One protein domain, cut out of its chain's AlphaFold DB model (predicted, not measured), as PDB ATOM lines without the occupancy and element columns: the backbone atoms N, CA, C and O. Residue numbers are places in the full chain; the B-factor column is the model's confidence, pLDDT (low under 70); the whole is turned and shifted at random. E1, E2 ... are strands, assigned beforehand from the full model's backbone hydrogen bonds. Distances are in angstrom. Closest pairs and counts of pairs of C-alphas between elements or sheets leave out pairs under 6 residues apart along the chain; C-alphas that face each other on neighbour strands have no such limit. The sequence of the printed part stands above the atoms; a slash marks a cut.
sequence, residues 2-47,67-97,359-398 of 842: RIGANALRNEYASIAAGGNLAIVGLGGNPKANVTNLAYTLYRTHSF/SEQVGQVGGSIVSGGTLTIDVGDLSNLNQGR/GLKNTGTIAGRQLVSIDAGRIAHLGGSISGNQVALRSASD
ATOM      1  N   ARG A   2      44.443  24.678  48.834       95.06
ATOM      2  CA  ARG A   2      44.777  24.201  50.188       95.06
ATOM      3  C   ARG A   2      43.502  23.761  50.904       95.06
ATOM      4  O   ARG A   2      42.531  24.512  50.901       95.06
ATOM      5  N   ILE A   3      43.523  22.579  51.508       95.50
ATOM      6  CA  ILE A   3      42.436  21.994  52.296       95.50
ATOM      7  C   ILE A   3      42.957  21.808  53.723       95.50
ATOM      8  O   ILE A   3      43.939  21.102  53.935       95.50
ATOM      9  N   GLY A   4      42.323  22.463  54.693       94.06
ATOM     10  CA  GLY A   4      42.583  22.248  56.117       94.06
ATOM     11  C   GLY A   4      41.411  21.504  56.744       94.06
ATOM     12  O   GLY A   4      40.299  22.027  56.724       94.06
ATOM     13  N   ALA A   5      41.631  20.306  57.282       91.06
ATOM     14  CA  ALA A   5      40.556  19.498  57.862       91.06
ATOM     15  C   ALA A   5      41.045  18.649  59.045       91.06
ATOM     16  O   ALA A   5      42.205  18.261  59.105       91.06
ATOM     17  N   ASN A   6      40.145  18.343  59.985       91.00
ATOM     18  CA  ASN A   6      40.381  17.296  60.991       91.00
ATOM     19  C   ASN A   6      40.123  15.895  60.415       91.00
ATOM     20  O   ASN A   6      40.716  14.919  60.857       91.00
ATOM     21  N   ALA A   7      39.238  15.798  59.424       94.56
ATOM     22  CA  ALA A   7      39.030  14.596  58.639       94.56
ATOM     23  C   ALA A   7      38.641  14.989  57.211       94.56
ATOM     24  O   ALA A   7      37.713  15.777  57.027       94.56
ATOM     25  N   LEU A   8      39.329  14.438  56.214       96.19
ATOM     26  CA  LEU A   8      38.951  14.530  54.805       96.19
ATOM     27  C   LEU A   8      38.551  13.138  54.323       96.19
ATOM     28  O   LEU A   8      39.363  12.218  54.359       96.19
ATOM     29  N   ARG A   9      37.309  12.985  53.862       94.94
ATOM     30  CA  ARG A   9      36.801  11.736  53.283       94.94
ATOM     31  C   ARG A   9      36.440  11.980  51.825       94.94
ATOM     32  O   ARG A   9      35.440  12.632  51.540       94.94
ATOM     33  N   ASN A  10      37.286  11.504  50.924       92.38
ATOM     34  CA  ASN A  10      37.053  11.501  49.490       92.38
ATOM     35  C   ASN A  10      36.562  10.112  49.076       92.38
ATOM     36  O   ASN A  10      37.355   9.222  48.776       92.38
ATOM     37  N   GLU A  11      35.250   9.920  49.121       89.12
ATOM     38  CA  GLU A  11      34.602   8.650  48.806       89.12
ATOM     39  C   GLU A  11      34.014   8.740  47.400       89.12
ATOM     40  O   GLU A  11      33.081   9.506  47.163       89.12
ATOM     41  N   TYR A  12      34.594   7.989  46.457       82.75
ATOM     42  CA  TYR A  12      34.089   7.864  45.081       82.75
ATOM     43  C   TYR A  12      34.038   9.191  44.300       82.75
ATOM     44  O   TYR A  12      33.293   9.324  43.329       82.75
ATOM     45  N   ALA A  13      34.808  10.182  44.749       84.50
ATOM     46  CA  ALA A  13      34.811  11.543  44.233       84.50
ATOM     47  C   ALA A  13      36.212  11.973  43.766       84.50
ATOM     48  O   ALA A  13      37.216  11.305  44.023       84.50
ATOM     49  N   SER A  14      36.283  13.095  43.048       85.12
ATOM     50  CA  SER A  14      37.539  13.653  42.543       85.12
ATOM     51  C   SER A  14      37.834  15.017  43.158       85.12
ATOM     52  O   SER A  14      37.000  15.923  43.123       85.12
ATOM     53  N   ILE A  15      39.047  15.169  43.681       85.06
ATOM     54  CA  ILE A  15      39.640  16.434  44.102       85.06
ATOM     55  C   ILE A  15      40.807  16.707  43.159       85.06
ATOM     56  O   ILE A  15      41.776  15.953  43.137       85.06
ATOM     57  N   ALA A  16      40.740  17.794  42.395       83.06
ATOM     58  CA  ALA A  16      41.770  18.138  41.423       83.06
ATOM     59  C   ALA A  16      42.210  19.599  41.561       83.06
ATOM     60  O   ALA A  16      41.383  20.502  41.683       83.06
ATOM     61  N   ALA A  17      43.519  19.843  41.481       78.19
ATOM     62  CA  ALA A  17      44.086  21.184  41.367       78.19
ATOM     63  C   ALA A  17      45.025  21.274  40.157       78.19
ATOM     64  O   ALA A  17      45.909  20.441  39.993       78.19
ATOM     65  N   GLY A  18      44.887  22.321  39.334       63.97
ATOM     66  CA  GLY A  18      45.779  22.541  38.181       63.97
ATOM     67  C   GLY A  18      47.226  22.898  38.559       63.97
ATOM     68  O   GLY A  18      48.139  22.661  37.778       63.97
ATOM     69  N   GLY A  19      47.438  23.433  39.764       77.31
ATOM     70  CA  GLY A  19      48.753  23.656  40.379       77.31
ATOM     71  C   GLY A  19      48.897  22.838  41.663       77.31
ATOM     72  O   GLY A  19      48.275  21.785  41.789       77.31
ATOM     73  N   ASN A  20      49.662  23.330  42.638       89.62
ATOM     74  CA  ASN A  20      49.886  22.618  43.904       89.62
ATOM     75  C   ASN A  20      48.579  22.383  44.688       89.62
ATOM     76  O   ASN A  20      47.714  23.270  44.758       89.62
ATOM     77  N   LEU A  21      48.462  21.211  45.311       94.62
ATOM     78  CA  LEU A  21      47.385  20.828  46.226       94.62
ATOM     79  C   LEU A  21      47.992  20.458  47.579       94.62
ATOM     80  O   LEU A  21      48.793  19.539  47.645       94.62
ATOM     81  N   ALA A  22      47.602  21.149  48.648       97.50
ATOM     82  CA  ALA A  22      48.028  20.817  50.007       97.50
ATOM     83  C   ALA A  22      46.828  20.398  50.862       97.50
ATOM     84  O   ALA A  22      45.850  21.146  50.946       97.50
ATOM     85  N   ILE A  23      46.912  19.242  51.514       96.88
ATOM     86  CA  ILE A  23      45.950  18.743  52.500       96.88
ATOM     87  C   ILE A  23      46.672  18.697  53.842       96.88
ATOM     88  O   ILE A  23      47.658  17.985  53.984       96.88
ATOM     89  N   VAL A  24      46.204  19.483  54.808       95.62
ATOM     90  CA  VAL A  24      46.876  19.638  56.104       95.62
ATOM     91  C   VAL A  24      45.899  19.492  57.264       95.62
ATOM     92  O   VAL A  24      44.724  19.866  57.151       95.62
ATOM     93  N   GLY A  25      46.389  19.006  58.404       90.38
ATOM     94  CA  GLY A  25      45.619  18.985  59.645       90.38
ATOM     95  C   GLY A  25      45.163  20.388  60.053       90.38
ATOM     96  O   GLY A  25      45.957  21.333  60.101       90.38
ATOM     97  N   LEU A  26      43.869  20.559  60.343       87.44
ATOM     98  CA  LEU A  26      43.336  21.857  60.769       87.44
ATOM     99  C   LEU A  26      44.032  22.311  62.064       87.44
ATOM    100  O   LEU A  26      44.078  21.570  63.041       87.44
ATOM    101  N   GLY A  27      44.602  23.520  62.060       81.38
ATOM    102  CA  GLY A  27      45.371  24.040  63.198       81.38
ATOM    103  C   GLY A  27      46.666  23.272  63.501       81.38
ATOM    104  O   GLY A  27      47.174  23.392  64.610       81.38
ATOM    105  N   GLY A  28      47.182  22.475  62.557       77.69
ATOM    106  CA  GLY A  28      48.353  21.620  62.777       77.69
ATOM    107  C   GLY A  28      48.047  20.370  63.604       77.69
ATOM    108  O   GLY A  28      48.942  19.828  64.242       77.69
ATOM    109  N   ASN A  29      46.785  19.930  63.645       83.31
ATOM    110  CA  ASN A  29      46.378  18.745  64.393       83.31
ATOM    111  C   ASN A  29      47.064  17.470  63.846       83.31
ATOM    112  O   ASN A  29      46.714  17.032  62.746       83.31
ATOM    113  N   PRO A  30      47.951  16.813  64.623       80.06
ATOM    114  CA  PRO A  30      48.675  15.617  64.186       80.06
ATOM    115  C   PRO A  30      47.801  14.354  64.179       80.06
ATOM    116  O   PRO A  30      48.283  13.273  63.875       80.06
ATOM    117  N   LYS A  31      46.521  14.465  64.554       89.19
ATOM    118  CA  LYS A  31      45.527  13.379  64.522       89.19
ATOM    119  C   LYS A  31      44.509  13.552  63.393       89.19
ATOM    120  O   LYS A  31      43.434  12.958  63.441       89.19
ATOM    121  N   ALA A  32      44.778  14.452  62.448       94.06
ATOM    122  CA  ALA A  32      43.914  14.618  61.292       94.06
ATOM    123  C   ALA A  32      43.991  13.382  60.389       94.06
ATOM    124  O   ALA A  32      45.071  12.827  60.220       94.06
ATOM    125  N   ASN A  33      42.873  12.978  59.786       95.81
ATOM    126  CA  ASN A  33      42.825  11.763  58.970       95.81
ATOM    127  C   ASN A  33      42.350  12.052  57.548       95.81
ATOM    128  O   ASN A  33      41.383  12.787  57.342       95.81
ATOM    129  N   VAL A  34      42.991  11.428  56.565       97.25
ATOM    130  CA  VAL A  34      42.592  11.506  55.156       97.25
ATOM    131  C   VAL A  34      42.238  10.114  54.663       97.25
ATOM    132  O   VAL A  34      43.017   9.173  54.785       97.25
ATOM    133  N   THR A  35      41.058   9.977  54.073       95.94
ATOM    134  CA  THR A  35      40.623   8.758  53.397       95.94
ATOM    135  C   THR A  35      40.302   9.091  51.951       95.94
ATOM    136  O   THR A  35      39.426   9.911  51.691       95.94
ATOM    137  N   ASN A  36      41.000   8.450  51.022       93.62
ATOM    138  CA  ASN A  36      40.657   8.395  49.612       93.62
ATOM    139  C   ASN A  36      40.179   6.981  49.289       93.62
ATOM    140  O   ASN A  36      40.912   6.018  49.518       93.62
ATOM    141  N   LEU A  37      38.949   6.858  48.807       89.19
ATOM    142  CA  LEU A  37      38.270   5.580  48.698       89.19
ATOM    143  C   LEU A  37      37.685   5.373  47.303       89.19
ATOM    144  O   LEU A  37      36.867   6.169  46.839       89.19
ATOM    145  N   ALA A  38      38.069   4.270  46.671       82.62
ATOM    146  CA  ALA A  38      37.437   3.745  45.469       82.62
ATOM    147  C   ALA A  38      36.605   2.504  45.792       82.62
ATOM    148  O   ALA A  38      36.917   1.786  46.740       82.62
ATOM    149  N   TYR A  39      35.570   2.240  44.994       74.75
ATOM    150  CA  TYR A  39      34.750   1.036  45.104       74.75
ATOM    151  C   TYR A  39      34.790   0.206  43.830       74.75
ATOM    152  O   TYR A  39      34.476   0.715  42.752       74.75
ATOM    153  N   THR A  40      35.071  -1.086  43.956       68.50
ATOM    154  CA  THR A  40      34.880  -2.048  42.870       68.50
ATOM    155  C   THR A  40      33.427  -2.506  42.830       68.50
ATOM    156  O   THR A  40      32.905  -3.083  43.784       68.50
ATOM    157  N   LEU A  41      32.758  -2.262  41.704       65.56
ATOM    158  CA  LEU A  41      31.381  -2.676  41.469       65.56
ATOM    159  C   LEU A  41      31.355  -4.116  40.953       65.56
ATOM    160  O   LEU A  41      31.994  -4.438  39.951       65.56
ATOM    161  N   TYR A  42      30.559  -4.964  41.603       63.94
ATOM    162  CA  TYR A  42      30.327  -6.345  41.182       63.94
ATOM    163  C   TYR A  42      28.859  -6.573  40.830       63.94
ATOM    164  O   TYR A  42      27.963  -6.176  41.575       63.94
ATOM    165  N   ARG A  43      28.608  -7.298  39.741       67.06
ATOM    166  CA  ARG A  43      27.325  -7.933  39.450       67.06
ATOM    167  C   ARG A  43      27.377  -9.360  39.963       67.06
ATOM    168  O   ARG A  43      28.244 -10.135  39.581       67.06
ATOM    169  N   THR A  44      26.453  -9.707  40.851       69.06
ATOM    170  CA  THR A  44      26.354 -11.067  41.390       69.06
ATOM    171  C   THR A  44      25.239 -11.809  40.662       69.06
ATOM    172  O   THR A  44      24.075 -11.430  40.754       69.06
ATOM    173  N   HIS A  45      25.597 -12.866  39.946       71.31
ATOM    174  CA  HIS A  45      24.672 -13.811  39.340       71.31
ATOM    175  C   HIS A  45      24.342 -14.900  40.360       71.31
ATOM    176  O   HIS A  45      25.202 -15.705  40.712       71.31
ATOM    177  N   SER A  46      23.102 -14.921  40.845       76.75
ATOM    178  CA  SER A  46      22.583 -15.984  41.708       76.75
ATOM    179  C   SER A  46      21.790 -16.998  40.888       76.75
ATOM    180  O   SER A  46      20.956 -16.611  40.070       76.75
ATOM    181  N   PHE A  47      21.998 -18.287  41.144       72.62
ATOM    182  CA  PHE A  47      21.344 -19.369  40.408       72.62
ATOM    183  C   PHE A  47      20.363 -20.111  41.313       72.62
ATOM    184  O   PHE A  47      20.764 -20.665  42.336       72.62
ATOM    185  N   SER A  67      30.331 -13.795  40.816       54.28
ATOM    186  CA  SER A  67      30.484 -12.341  40.834       54.28
ATOM    187  C   SER A  67      31.341 -11.912  39.653       54.28
ATOM    188  O   SER A  67      32.466 -12.373  39.510       54.28
ATOM    189  N   GLU A  68      30.802 -11.036  38.819       57.97
ATOM    190  CA  GLU A  68      31.494 -10.381  37.714       57.97
ATOM    191  C   GLU A  68      31.833  -8.952  38.148       57.97
ATOM    192  O   GLU A  68      30.963  -8.241  38.652       57.97
ATOM    193  N   GLN A  69      33.079  -8.509  37.985       58.78
ATOM    194  CA  GLN A  69      33.409  -7.094  38.152       58.78
ATOM    195  C   GLN A  69      32.805  -6.310  36.982       58.78
ATOM    196  O   GLN A  69      33.142  -6.556  35.830       58.78
ATOM    197  N   VAL A  70      31.921  -5.358  37.273       58.75
ATOM    198  CA  VAL A  70      31.178  -4.589  36.256       58.75
ATOM    199  C   VAL A  70      31.576  -3.120  36.177       58.75
ATOM    200  O   VAL A  70      31.046  -2.383  35.353       58.75
ATOM    201  N   GLY A  71      32.502  -2.679  37.024       56.94
ATOM    202  CA  GLY A  71      33.067  -1.335  36.971       56.94
ATOM    203  C   GLY A  71      33.812  -0.981  38.249       56.94
ATOM    204  O   GLY A  71      33.882  -1.782  39.181       56.94
ATOM    205  N   GLN A  72      34.347   0.232  38.304       62.94
ATOM    206  CA  GLN A  72      34.880   0.819  39.529       62.94
ATOM    207  C   GLN A  72      34.487   2.293  39.614       62.94
ATOM    208  O   GLN A  72      34.482   2.992  38.602       62.94
ATOM    209  N   VAL A  73      34.167   2.770  40.817       66.88
ATOM    210  CA  VAL A  73      33.951   4.195  41.094       66.88
ATOM    211  C   VAL A  73      35.141   4.689  41.905       66.88
ATOM    212  O   VAL A  73      35.320   4.299  43.057       66.88
ATOM    213  N   GLY A  74      36.008   5.477  41.273       66.44
ATOM    214  CA  GLY A  74      37.302   5.860  41.834       66.44
ATOM    215  C   GLY A  74      37.240   7.098  42.726       66.44
ATOM    216  O   GLY A  74      36.680   8.118  42.330       66.44
ATOM    217  N   GLY A  75      37.875   7.036  43.897       79.31
ATOM    218  CA  GLY A  75      38.302   8.226  44.634       79.31
ATOM    219  C   GLY A  75      39.624   8.737  44.060       79.31
ATOM    220  O   GLY A  75      40.599   7.989  44.018       79.31
ATOM    221  N   SER A  76      39.694   9.986  43.602       87.75
ATOM    222  CA  SER A  76      40.938  10.583  43.095       87.75
ATOM    223  C   SER A  76      41.287  11.896  43.788       87.75
ATOM    224  O   SER A  76      40.433  12.759  43.972       87.75
ATOM    225  N   ILE A  77      42.558  12.063  44.146       90.31
ATOM    226  CA  ILE A  77      43.135  13.314  44.642       90.31
ATOM    227  C   ILE A  77      44.358  13.621  43.781       90.31
ATOM    228  O   ILE A  77      45.373  12.931  43.863       90.31
ATOM    229  N   VAL A  78      44.258  14.639  42.928       86.56
ATOM    230  CA  VAL A  78      45.257  14.915  41.890       86.56
ATOM    231  C   VAL A  78      45.721  16.372  41.875       86.56
ATOM    232  O   VAL A  78      44.948  17.310  42.085       86.56
ATOM    233  N   SER A  79      47.006  16.572  41.587       82.31
ATOM    234  CA  SER A  79      47.642  17.881  41.435       82.31
ATOM    235  C   SER A  79      48.428  17.973  40.125       82.31
ATOM    236  O   SER A  79      49.163  17.061  39.753       82.31
ATOM    237  N   GLY A  80      48.328  19.104  39.424       68.56
ATOM    238  CA  GLY A  80      49.210  19.408  38.292       68.56
ATOM    239  C   GLY A  80      50.656  19.702  38.718       68.56
ATOM    240  O   GLY A  80      51.581  19.463  37.935       68.56
ATOM    241  N   GLY A  81      50.836  20.174  39.961       80.56
ATOM    242  CA  GLY A  81      52.111  20.453  40.626       80.56
ATOM    243  C   GLY A  81      52.382  19.467  41.765       80.56
ATOM    244  O   GLY A  81      52.204  18.264  41.594       80.56
ATOM    245  N   THR A  82      52.821  19.953  42.923       92.69
ATOM    246  CA  THR A  82      53.038  19.097  44.101       92.69
ATOM    247  C   THR A  82      51.724  18.827  44.837       92.69
ATOM    248  O   THR A  82      51.005  19.767  45.195       92.69
ATOM    249  N   LEU A  83      51.444  17.549  45.099       97.06
ATOM    250  CA  LEU A  83      50.463  17.089  46.077       97.06
ATOM    251  C   LEU A  83      51.163  16.909  47.429       97.06
ATOM    252  O   LEU A  83      51.984  16.011  47.563       97.06
ATOM    253  N   THR A  84      50.827  17.739  48.414       98.19
ATOM    254  CA  THR A  84      51.330  17.628  49.790       98.19
ATOM    255  C   THR A  84      50.222  17.133  50.711       98.19
ATOM    256  O   THR A  84      49.134  17.714  50.719       98.19
ATOM    257  N   ILE A  85      50.487  16.100  51.508       97.62
ATOM    258  CA  ILE A  85      49.586  15.611  52.558       97.62
ATOM    259  C   ILE A  85      50.357  15.583  53.876       97.62
ATOM    260  O   ILE A  85      51.286  14.800  54.015       97.62
ATOM    261  N   ASP A  86      49.961  16.424  54.829       96.88
ATOM    262  CA  ASP A  86      50.587  16.548  56.153       96.88
ATOM    263  C   ASP A  86      49.520  16.389  57.246       96.88
ATOM    264  O   ASP A  86      48.774  17.326  57.568       96.88
ATOM    265  N   VAL A  87      49.357  15.153  57.723       96.44
ATOM    266  CA  VAL A  87      48.268  14.738  58.627       96.44
ATOM    267  C   VAL A  87      48.727  13.633  59.594       96.44
ATOM    268  O   VAL A  87      49.895  13.270  59.641       96.44
ATOM    269  N   GLY A  88      47.815  13.100  60.407       95.62
ATOM    270  CA  GLY A  88      48.061  11.921  61.236       95.62
ATOM    271  C   GLY A  88      48.077  10.643  60.407       95.62
ATOM    272  O   GLY A  88      49.142  10.087  60.164       95.62
ATOM    273  N   ASP A  89      46.904  10.203  59.949       97.00
ATOM    274  CA  ASP A  89      46.751   8.964  59.178       97.00
ATOM    275  C   ASP A  89      46.250   9.224  57.751       97.00
ATOM    276  O   ASP A  89      45.363  10.053  57.513       97.00
ATOM    277  N   LEU A  90      46.763   8.445  56.794       98.00
ATOM    278  CA  LEU A  90      46.313   8.444  55.402       98.00
ATOM    279  C   LEU A  90      45.902   7.036  54.971       98.00
ATOM    280  O   LEU A  90      46.648   6.069  55.098       98.00
ATOM    281  N   SER A  91      44.704   6.930  54.409       96.81
ATOM    282  CA  SER A  91      44.168   5.714  53.808       96.81
ATOM    283  C   SER A  91      43.847   5.962  52.337       96.81
ATOM    284  O   SER A  91      42.950   6.745  52.042       96.81
ATOM    285  N   ASN A  92      44.548   5.296  51.421       94.06
ATOM    286  CA  ASN A  92      44.253   5.305  49.986       94.06
ATOM    287  C   ASN A  92      43.819   3.902  49.556       94.06
ATOM    288  O   ASN A  92      44.652   3.018  49.360       94.06
ATOM    289  N   LEU A  93      42.509   3.669  49.510       88.81
ATOM    290  CA  LEU A  93      41.947   2.326  49.561       88.81
ATOM    291  C   LEU A  93      41.075   2.007  48.351       88.81
ATOM    292  O   LEU A  93      40.128   2.722  48.038       88.81
ATOM    293  N   ASN A  94      41.328   0.847  47.762       79.81
ATOM    294  CA  ASN A  94      40.363   0.135  46.939       79.81
ATOM    295  C   ASN A  94      39.465  -0.698  47.865       79.81
ATOM    296  O   ASN A  94      39.929  -1.686  48.432       79.81
ATOM    297  N   GLN A  95      38.207  -0.294  48.062       67.75
ATOM    298  CA  GLN A  95      37.186  -1.128  48.699       67.75
ATOM    299  C   GLN A  95      36.432  -1.962  47.663       67.75
ATOM    300  O   GLN A  95      36.100  -1.526  46.567       67.75
ATOM    301  N   GLY A  96      36.132  -3.188  48.055       55.47
ATOM    302  CA  GLY A  96      35.386  -4.199  47.322       55.47
ATOM    303  C   GLY A  96      35.379  -5.457  48.187       55.47
ATOM    304  O   GLY A  96      36.047  -5.482  49.222       55.47
ATOM    305  N   ARG A  97      34.630  -6.502  47.810       37.78
ATOM    306  CA  ARG A  97      34.840  -7.813  48.447       37.78
ATOM    307  C   ARG A  97      36.326  -8.156  48.323       37.78
ATOM    308  O   ARG A  97      36.832  -8.098  47.204       37.78
ATOM    309  N   GLY A 359      50.020   6.523  60.417       96.38
ATOM    310  CA  GLY A 359      50.267   5.489  59.413       96.38
ATOM    311  C   GLY A 359      49.730   5.796  58.015       96.38
ATOM    312  O   GLY A 359      48.694   6.438  57.840       96.38
ATOM    313  N   LEU A 360      50.409   5.240  57.009       98.25
ATOM    314  CA  LEU A 360      49.885   5.070  55.656       98.25
ATOM    315  C   LEU A 360      49.305   3.662  55.499       98.25
ATOM    316  O   LEU A 360      50.014   2.676  55.700       98.25
ATOM    317  N   LYS A 361      48.055   3.567  55.042       97.19
ATOM    318  CA  LYS A 361      47.476   2.340  54.486       97.19
ATOM    319  C   LYS A 361      47.120   2.561  53.020       97.19
ATOM    320  O   LYS A 361      46.219   3.340  52.713       97.19
ATOM    321  N   ASN A 362      47.797   1.860  52.121       93.94
ATOM    322  CA  ASN A 362      47.559   1.947  50.688       93.94
ATOM    323  C   ASN A 362      47.158   0.584  50.117       93.94
ATOM    324  O   ASN A 362      47.835  -0.410  50.354       93.94
ATOM    325  N   THR A 363      46.065   0.546  49.362       88.50
ATOM    326  CA  THR A 363      45.724  -0.556  48.443       88.50
ATOM    327  C   THR A 363      45.426  -0.054  47.025       88.50
ATOM    328  O   THR A 363      45.118  -0.858  46.143       88.50
ATOM    329  N   GLY A 364      45.488   1.268  46.821       83.44
ATOM    330  CA  GLY A 364      45.323   1.955  45.544       83.44
ATOM    331  C   GLY A 364      46.650   2.402  44.930       83.44
ATOM    332  O   GLY A 364      47.710   1.840  45.205       83.44
ATOM    333  N   THR A 365      46.588   3.432  44.094       87.50
ATOM    334  CA  THR A 365      47.735   3.973  43.358       87.50
ATOM    335  C   THR A 365      48.201   5.296  43.955       87.50
ATOM    336  O   THR A 365      47.389   6.199  44.174       87.50
ATOM    337  N   ILE A 366      49.511   5.435  44.172       94.31
ATOM    338  CA  ILE A 366      50.179   6.699  44.513       94.31
ATOM    339  C   ILE A 366      51.230   6.982  43.439       94.31
ATOM    340  O   ILE A 366      52.206   6.248  43.330       94.31
ATOM    341  N   ALA A 367      51.044   8.034  42.647       88.81
ATOM    342  CA  ALA A 367      51.871   8.299  41.472       88.81
ATOM    343  C   ALA A 367      52.422   9.734  41.453       88.81
ATOM    344  O   ALA A 367      51.674  10.711  41.384       88.81
ATOM    345  N   GLY A 368      53.745   9.873  41.463       85.31
ATOM    346  CA  GLY A 368      54.448  11.143  41.291       85.31
ATOM    347  C   GLY A 368      55.259  11.135  40.002       85.31
ATOM    348  O   GLY A 368      56.104  10.273  39.822       85.31
ATOM    349  N   ARG A 369      55.072  12.099  39.094       77.69
ATOM    350  CA  ARG A 369      55.844  12.117  37.828       77.69
ATOM    351  C   ARG A 369      57.356  12.212  38.038       77.69
ATOM    352  O   ARG A 369      58.121  11.731  37.210       77.69
ATOM    353  N   GLN A 370      57.785  12.917  39.078       83.81
ATOM    354  CA  GLN A 370      59.193  13.157  39.393       83.81
ATOM    355  C   GLN A 370      59.560  12.529  40.733       83.81
ATOM    356  O   GLN A 370      60.492  11.738  40.799       83.81
ATOM    357  N   LEU A 371      58.797  12.833  41.779       93.62
ATOM    358  CA  LEU A 371      59.084  12.359  43.125       93.62
ATOM    359  C   LEU A 371      57.828  11.809  43.790       93.62
ATOM    360  O   LEU A 371      56.773  12.445  43.757       93.62
ATOM    361  N   VAL A 372      57.985  10.678  44.464       98.44
ATOM    362  CA  VAL A 372      57.124  10.268  45.571       98.44
ATOM    363  C   VAL A 372      57.978  10.207  46.832       98.44
ATOM    364  O   VAL A 372      58.921   9.425  46.897       98.44
ATOM    365  N   SER A 373      57.655  11.033  47.821       98.69
ATOM    366  CA  SER A 373      58.271  11.049  49.146       98.69
ATOM    367  C   SER A 373      57.197  10.736  50.177       98.69
ATOM    368  O   SER A 373      56.174  11.419  50.230       98.69
ATOM    369  N   ILE A 374      57.397   9.680  50.959       98.81
ATOM    370  CA  ILE A 374      56.479   9.261  52.018       98.81
ATOM    371  C   ILE A 374      57.282   9.097  53.298       98.81
ATOM    372  O   ILE A 374      58.148   8.232  53.370       98.81
ATOM    373  N   ASP A 375      56.961   9.896  54.304       98.69
ATOM    374  CA  ASP A 375      57.509   9.825  55.650       98.69
ATOM    375  C   ASP A 375      56.367   9.567  56.632       98.69
ATOM    376  O   ASP A 375      55.440  10.370  56.732       98.69
ATOM    377  N   ALA A 376      56.382   8.422  57.310       98.44
ATOM    378  CA  ALA A 376      55.278   8.001  58.166       98.44
ATOM    379  C   ALA A 376      55.751   7.306  59.446       98.44
ATOM    380  O   ALA A 376      56.853   6.771  59.523       98.44
ATOM    381  N   GLY A 377      54.885   7.224  60.453       97.69
ATOM    382  CA  GLY A 377      55.092   6.342  61.602       97.69
ATOM    383  C   GLY A 377      55.085   4.857  61.218       97.69
ATOM    384  O   GLY A 377      55.880   4.085  61.746       97.69
ATOM    385  N   ARG A 378      54.215   4.450  60.283       97.88
ATOM    386  CA  ARG A 378      54.193   3.107  59.670       97.88
ATOM    387  C   ARG A 378      53.710   3.180  58.226       97.88
ATOM    388  O   ARG A 378      52.764   3.911  57.939       97.88
ATOM    389  N   ILE A 379      54.280   2.365  57.338       98.75
ATOM    390  CA  ILE A 379      53.810   2.232  55.951       98.75
ATOM    391  C   ILE A 379      53.284   0.815  55.718       98.75
ATOM    392  O   ILE A 379      54.021  -0.158  55.837       98.75
ATOM    393  N   ALA A 380      52.009   0.704  55.352       98.00
ATOM    394  CA  ALA A 380      51.370  -0.532  54.921       98.00
ATOM    395  C   ALA A 380      50.854  -0.373  53.484       98.00
ATOM    396  O   ALA A 380      49.774   0.172  53.248       98.00
ATOM    397  N   HIS A 381      51.638  -0.850  52.520       95.25
ATOM    398  CA  HIS A 381      51.304  -0.914  51.100       95.25
ATOM    399  C   HIS A 381      50.833  -2.331  50.760       95.25
ATOM    400  O   HIS A 381      51.626  -3.223  50.486       95.25
ATOM    401  N   LEU A 382      49.528  -2.557  50.868       88.12
ATOM    402  CA  LEU A 382      48.890  -3.881  50.874       88.12
ATOM    403  C   LEU A 382      48.194  -4.211  49.539       88.12
ATOM    404  O   LEU A 382      47.336  -5.087  49.465       88.12
ATOM    405  N   GLY A 383      48.484  -3.434  48.498       78.00
ATOM    406  CA  GLY A 383      47.949  -3.608  47.153       78.00
ATOM    407  C   GLY A 383      48.151  -2.358  46.300       78.00
ATOM    408  O   GLY A 383      48.521  -1.302  46.803       78.00
ATOM    409  N   GLY A 384      47.888  -2.471  45.000       78.31
ATOM    410  CA  GLY A 384      48.098  -1.373  44.053       78.31
ATOM    411  C   GLY A 384      49.580  -1.057  43.823       78.31
ATOM    412  O   GLY A 384      50.435  -1.938  43.972       78.31
ATOM    413  N   SER A 385      49.877   0.185  43.435       83.62
ATOM    414  CA  SER A 385      51.223   0.618  43.043       83.62
ATOM    415  C   SER A 385      51.625   1.959  43.660       83.62
ATOM    416  O   SER A 385      50.801   2.847  43.878       83.62
ATOM    417  N   ILE A 386      52.921   2.108  43.935       92.06
ATOM    418  CA  ILE A 386      53.552   3.397  44.235       92.06
ATOM    419  C   ILE A 386      54.597   3.648  43.153       92.06
ATOM    420  O   ILE A 386      55.473   2.806  42.963       92.06
ATOM    421  N   SER A 387      54.516   4.768  42.435       89.06
ATOM    422  CA  SER A 387      55.405   5.011  41.297       89.06
ATOM    423  C   SER A 387      55.895   6.447  41.147       89.06
ATOM    424  O   SER A 387      55.163   7.402  41.403       89.06
ATOM    425  N   GLY A 388      57.133   6.596  40.670       83.81
ATOM    426  CA  GLY A 388      57.660   7.872  40.193       83.81
ATOM    427  C   GLY A 388      59.036   7.789  39.549       83.81
ATOM    428  O   GLY A 388      59.573   6.699  39.383       83.81
ATOM    429  N   ASN A 389      59.628   8.922  39.153       84.31
ATOM    430  CA  ASN A 389      61.021   8.901  38.685       84.31
ATOM    431  C   ASN A 389      61.957   8.536  39.849       84.31
ATOM    432  O   ASN A 389      62.789   7.640  39.735       84.31
ATOM    433  N   GLN A 390      61.731   9.164  41.000       93.75
ATOM    434  CA  GLN A 390      62.327   8.807  42.278       93.75
ATOM    435  C   GLN A 390      61.232   8.471  43.286       93.75
ATOM    436  O   GLN A 390      60.195   9.140  43.340       93.75
ATOM    437  N   VAL A 391      61.469   7.446  44.098       98.44
ATOM    438  CA  VAL A 391      60.560   7.038  45.170       98.44
ATOM    439  C   VAL A 391      61.351   6.859  46.460       98.44
ATOM    440  O   VAL A 391      62.310   6.090  46.507       98.44
ATOM    441  N   ALA A 392      60.934   7.553  47.513       98.75
ATOM    442  CA  ALA A 392      61.493   7.454  48.852       98.75
ATOM    443  C   ALA A 392      60.383   7.115  49.853       98.75
ATOM    444  O   ALA A 392      59.431   7.876  50.020       98.75
ATOM    445  N   LEU A 393      60.518   5.969  50.518       98.81
ATOM    446  CA  LEU A 393      59.646   5.516  51.596       98.81
ATOM    447  C   LEU A 393      60.448   5.500  52.896       98.81
ATOM    448  O   LEU A 393      61.437   4.774  52.990       98.81
ATOM    449  N   ARG A 394      60.020   6.270  53.895       98.88
ATOM    450  CA  ARG A 394      60.627   6.323  55.223       98.88
ATOM    451  C   ARG A 394      59.592   6.030  56.302       98.88
ATOM    452  O   ARG A 394      58.514   6.619  56.314       98.88
ATOM    453  N   SER A 395      59.929   5.116  57.207       98.62
ATOM    454  CA  SER A 395      59.079   4.738  58.334       98.62
ATOM    455  C   SER A 395      59.821   4.851  59.661       98.62
ATOM    456  O   SER A 395      60.939   4.348  59.790       98.62
ATOM    457  N   ALA A 396      59.190   5.466  60.664       98.44
ATOM    458  CA  ALA A 396      59.692   5.489  62.042       98.44
ATOM    459  C   ALA A 396      59.471   4.159  62.796       98.44
ATOM    460  O   ALA A 396      59.981   3.988  63.901       98.44
ATOM    461  N   SER A 397      58.721   3.228  62.202       98.25
ATOM    462  CA  SER A 397      58.556   1.838  62.636       98.25
ATOM    463  C   SER A 397      58.791   0.953  61.413       98.25
ATOM    464  O   SER A 397      59.904   0.928  60.899       98.25
ATOM    465  N   ASP A 398      57.750   0.298  60.895       98.50
ATOM    466  CA  ASP A 398      57.883  -0.794  59.927       98.50
ATOM    467  C   ASP A 398      57.378  -0.370  58.541       98.50
ATOM    468  O   ASP A 398      56.541   0.539  58.416       98.50
TER     469      ASP A 398
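AT A GLANCE: This is residues 2 to 47, 67 to 97 and 359 to 398 of the 842 residues of the protein "Filamentous hemagglutinin" of Xanthomonas oryzae pv. oryzicola (UniProt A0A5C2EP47). The chain is wound in stacked turns as a three-sided solenoid, triangular in section, and a long arm made by the far part of E5 with E6 sticks out from one corner. One side is made by E1, E4 and E8 and later parts of E11 and E12, the next by E2, the first part of E5, E9, E10 and the end of E11, and the third by E3, E7 and the first parts of E11 and E12. The printed part has 117 residues with no named helix and twelve named strands, E1 to E12 in order along the chain; the class is all strand. There is a branched, mixed sheet of seven strands, a parallel sheet in the order E1, E4, E8, and a parallel pair, E3 and E7. The whole is compact, with a radius of gyration of the C-alphas of 15.3 A, yet elongated, spanning 53 by 27 by 27 A.

IN THESE COORDINATES: E1, residues 2 to 5, begins at C-alpha 2 (44.777, 24.201, 50.188). E2 is residues 7 to 11, E3 14 to 17 and E4 21 to 25. E5, residues 33 to 47, is 42.1 A long and ends at C-alpha 47 (21.344, -19.369, 40.408). E6 is residues 67 to 73, 16.9 A, and runs on into E7, residues 76 to 79, at 35 degrees. E8 is residues 82 to 87, E9 89 to 95, 17.4 A, and E10 359 to 362. E11, residues 365 to 381, bends by 153 degrees at residue 373, and its ends are 9.8 A apart. E12, residues 385 to 395, bends by 125 degrees at residue 389, spans 17.7 A and ends at C-alpha 395 (59.079, 4.738, 58.334).

HOW THE PARTS SIT: In the branched, twisted sheet, E2 and E6 are on one side of E5 and E9 is on the other side. E2 is parallel to E5, with N 10 and O 35 at 2.8 A; E6 is antiparallel to E5, with N 41 and O 71 at 2.8 A. E9 is parallel to E5, with N 36 and O 91 at 2.8 A, and to E10, with N 92 and O 361 at 2.9 A. E11 is parallel to E10, with N 362 and O 380 at 2.8 A, and to E12, with N 374 and O 392 at 2.9 A. This sheet and E1, E4, E8 form a sandwich, two sheets face to face, 9.3 A centre to centre where they face each other. In E1, E4, E8, N 3 and O 22 are 2.8 A apart, and N 23 and O 84 2.8 A. E3 and E7 have N 15 and O 76 at 2.8 A. E8 and E11 are near each other, with 12 pairs of C-alphas within 10 A.

THE WHOLE: The C-alphas farthest apart, of Gly 27 and Phe 47, are 54.6 A apart. Residues 48 to 66 are cut out, with 11.5 A from C-alpha 47 to C-alpha 67, and residues 98 to 358, with 23.1 A from C-alpha 97 to C-alpha 359. Of the links printed whole, E4 to E5 is short and the others are tight. The mean pLDDT of the printed part is 86.1; residues 18, 40 to 44, 67 to 74, 80 and 95 to 97 are under 70.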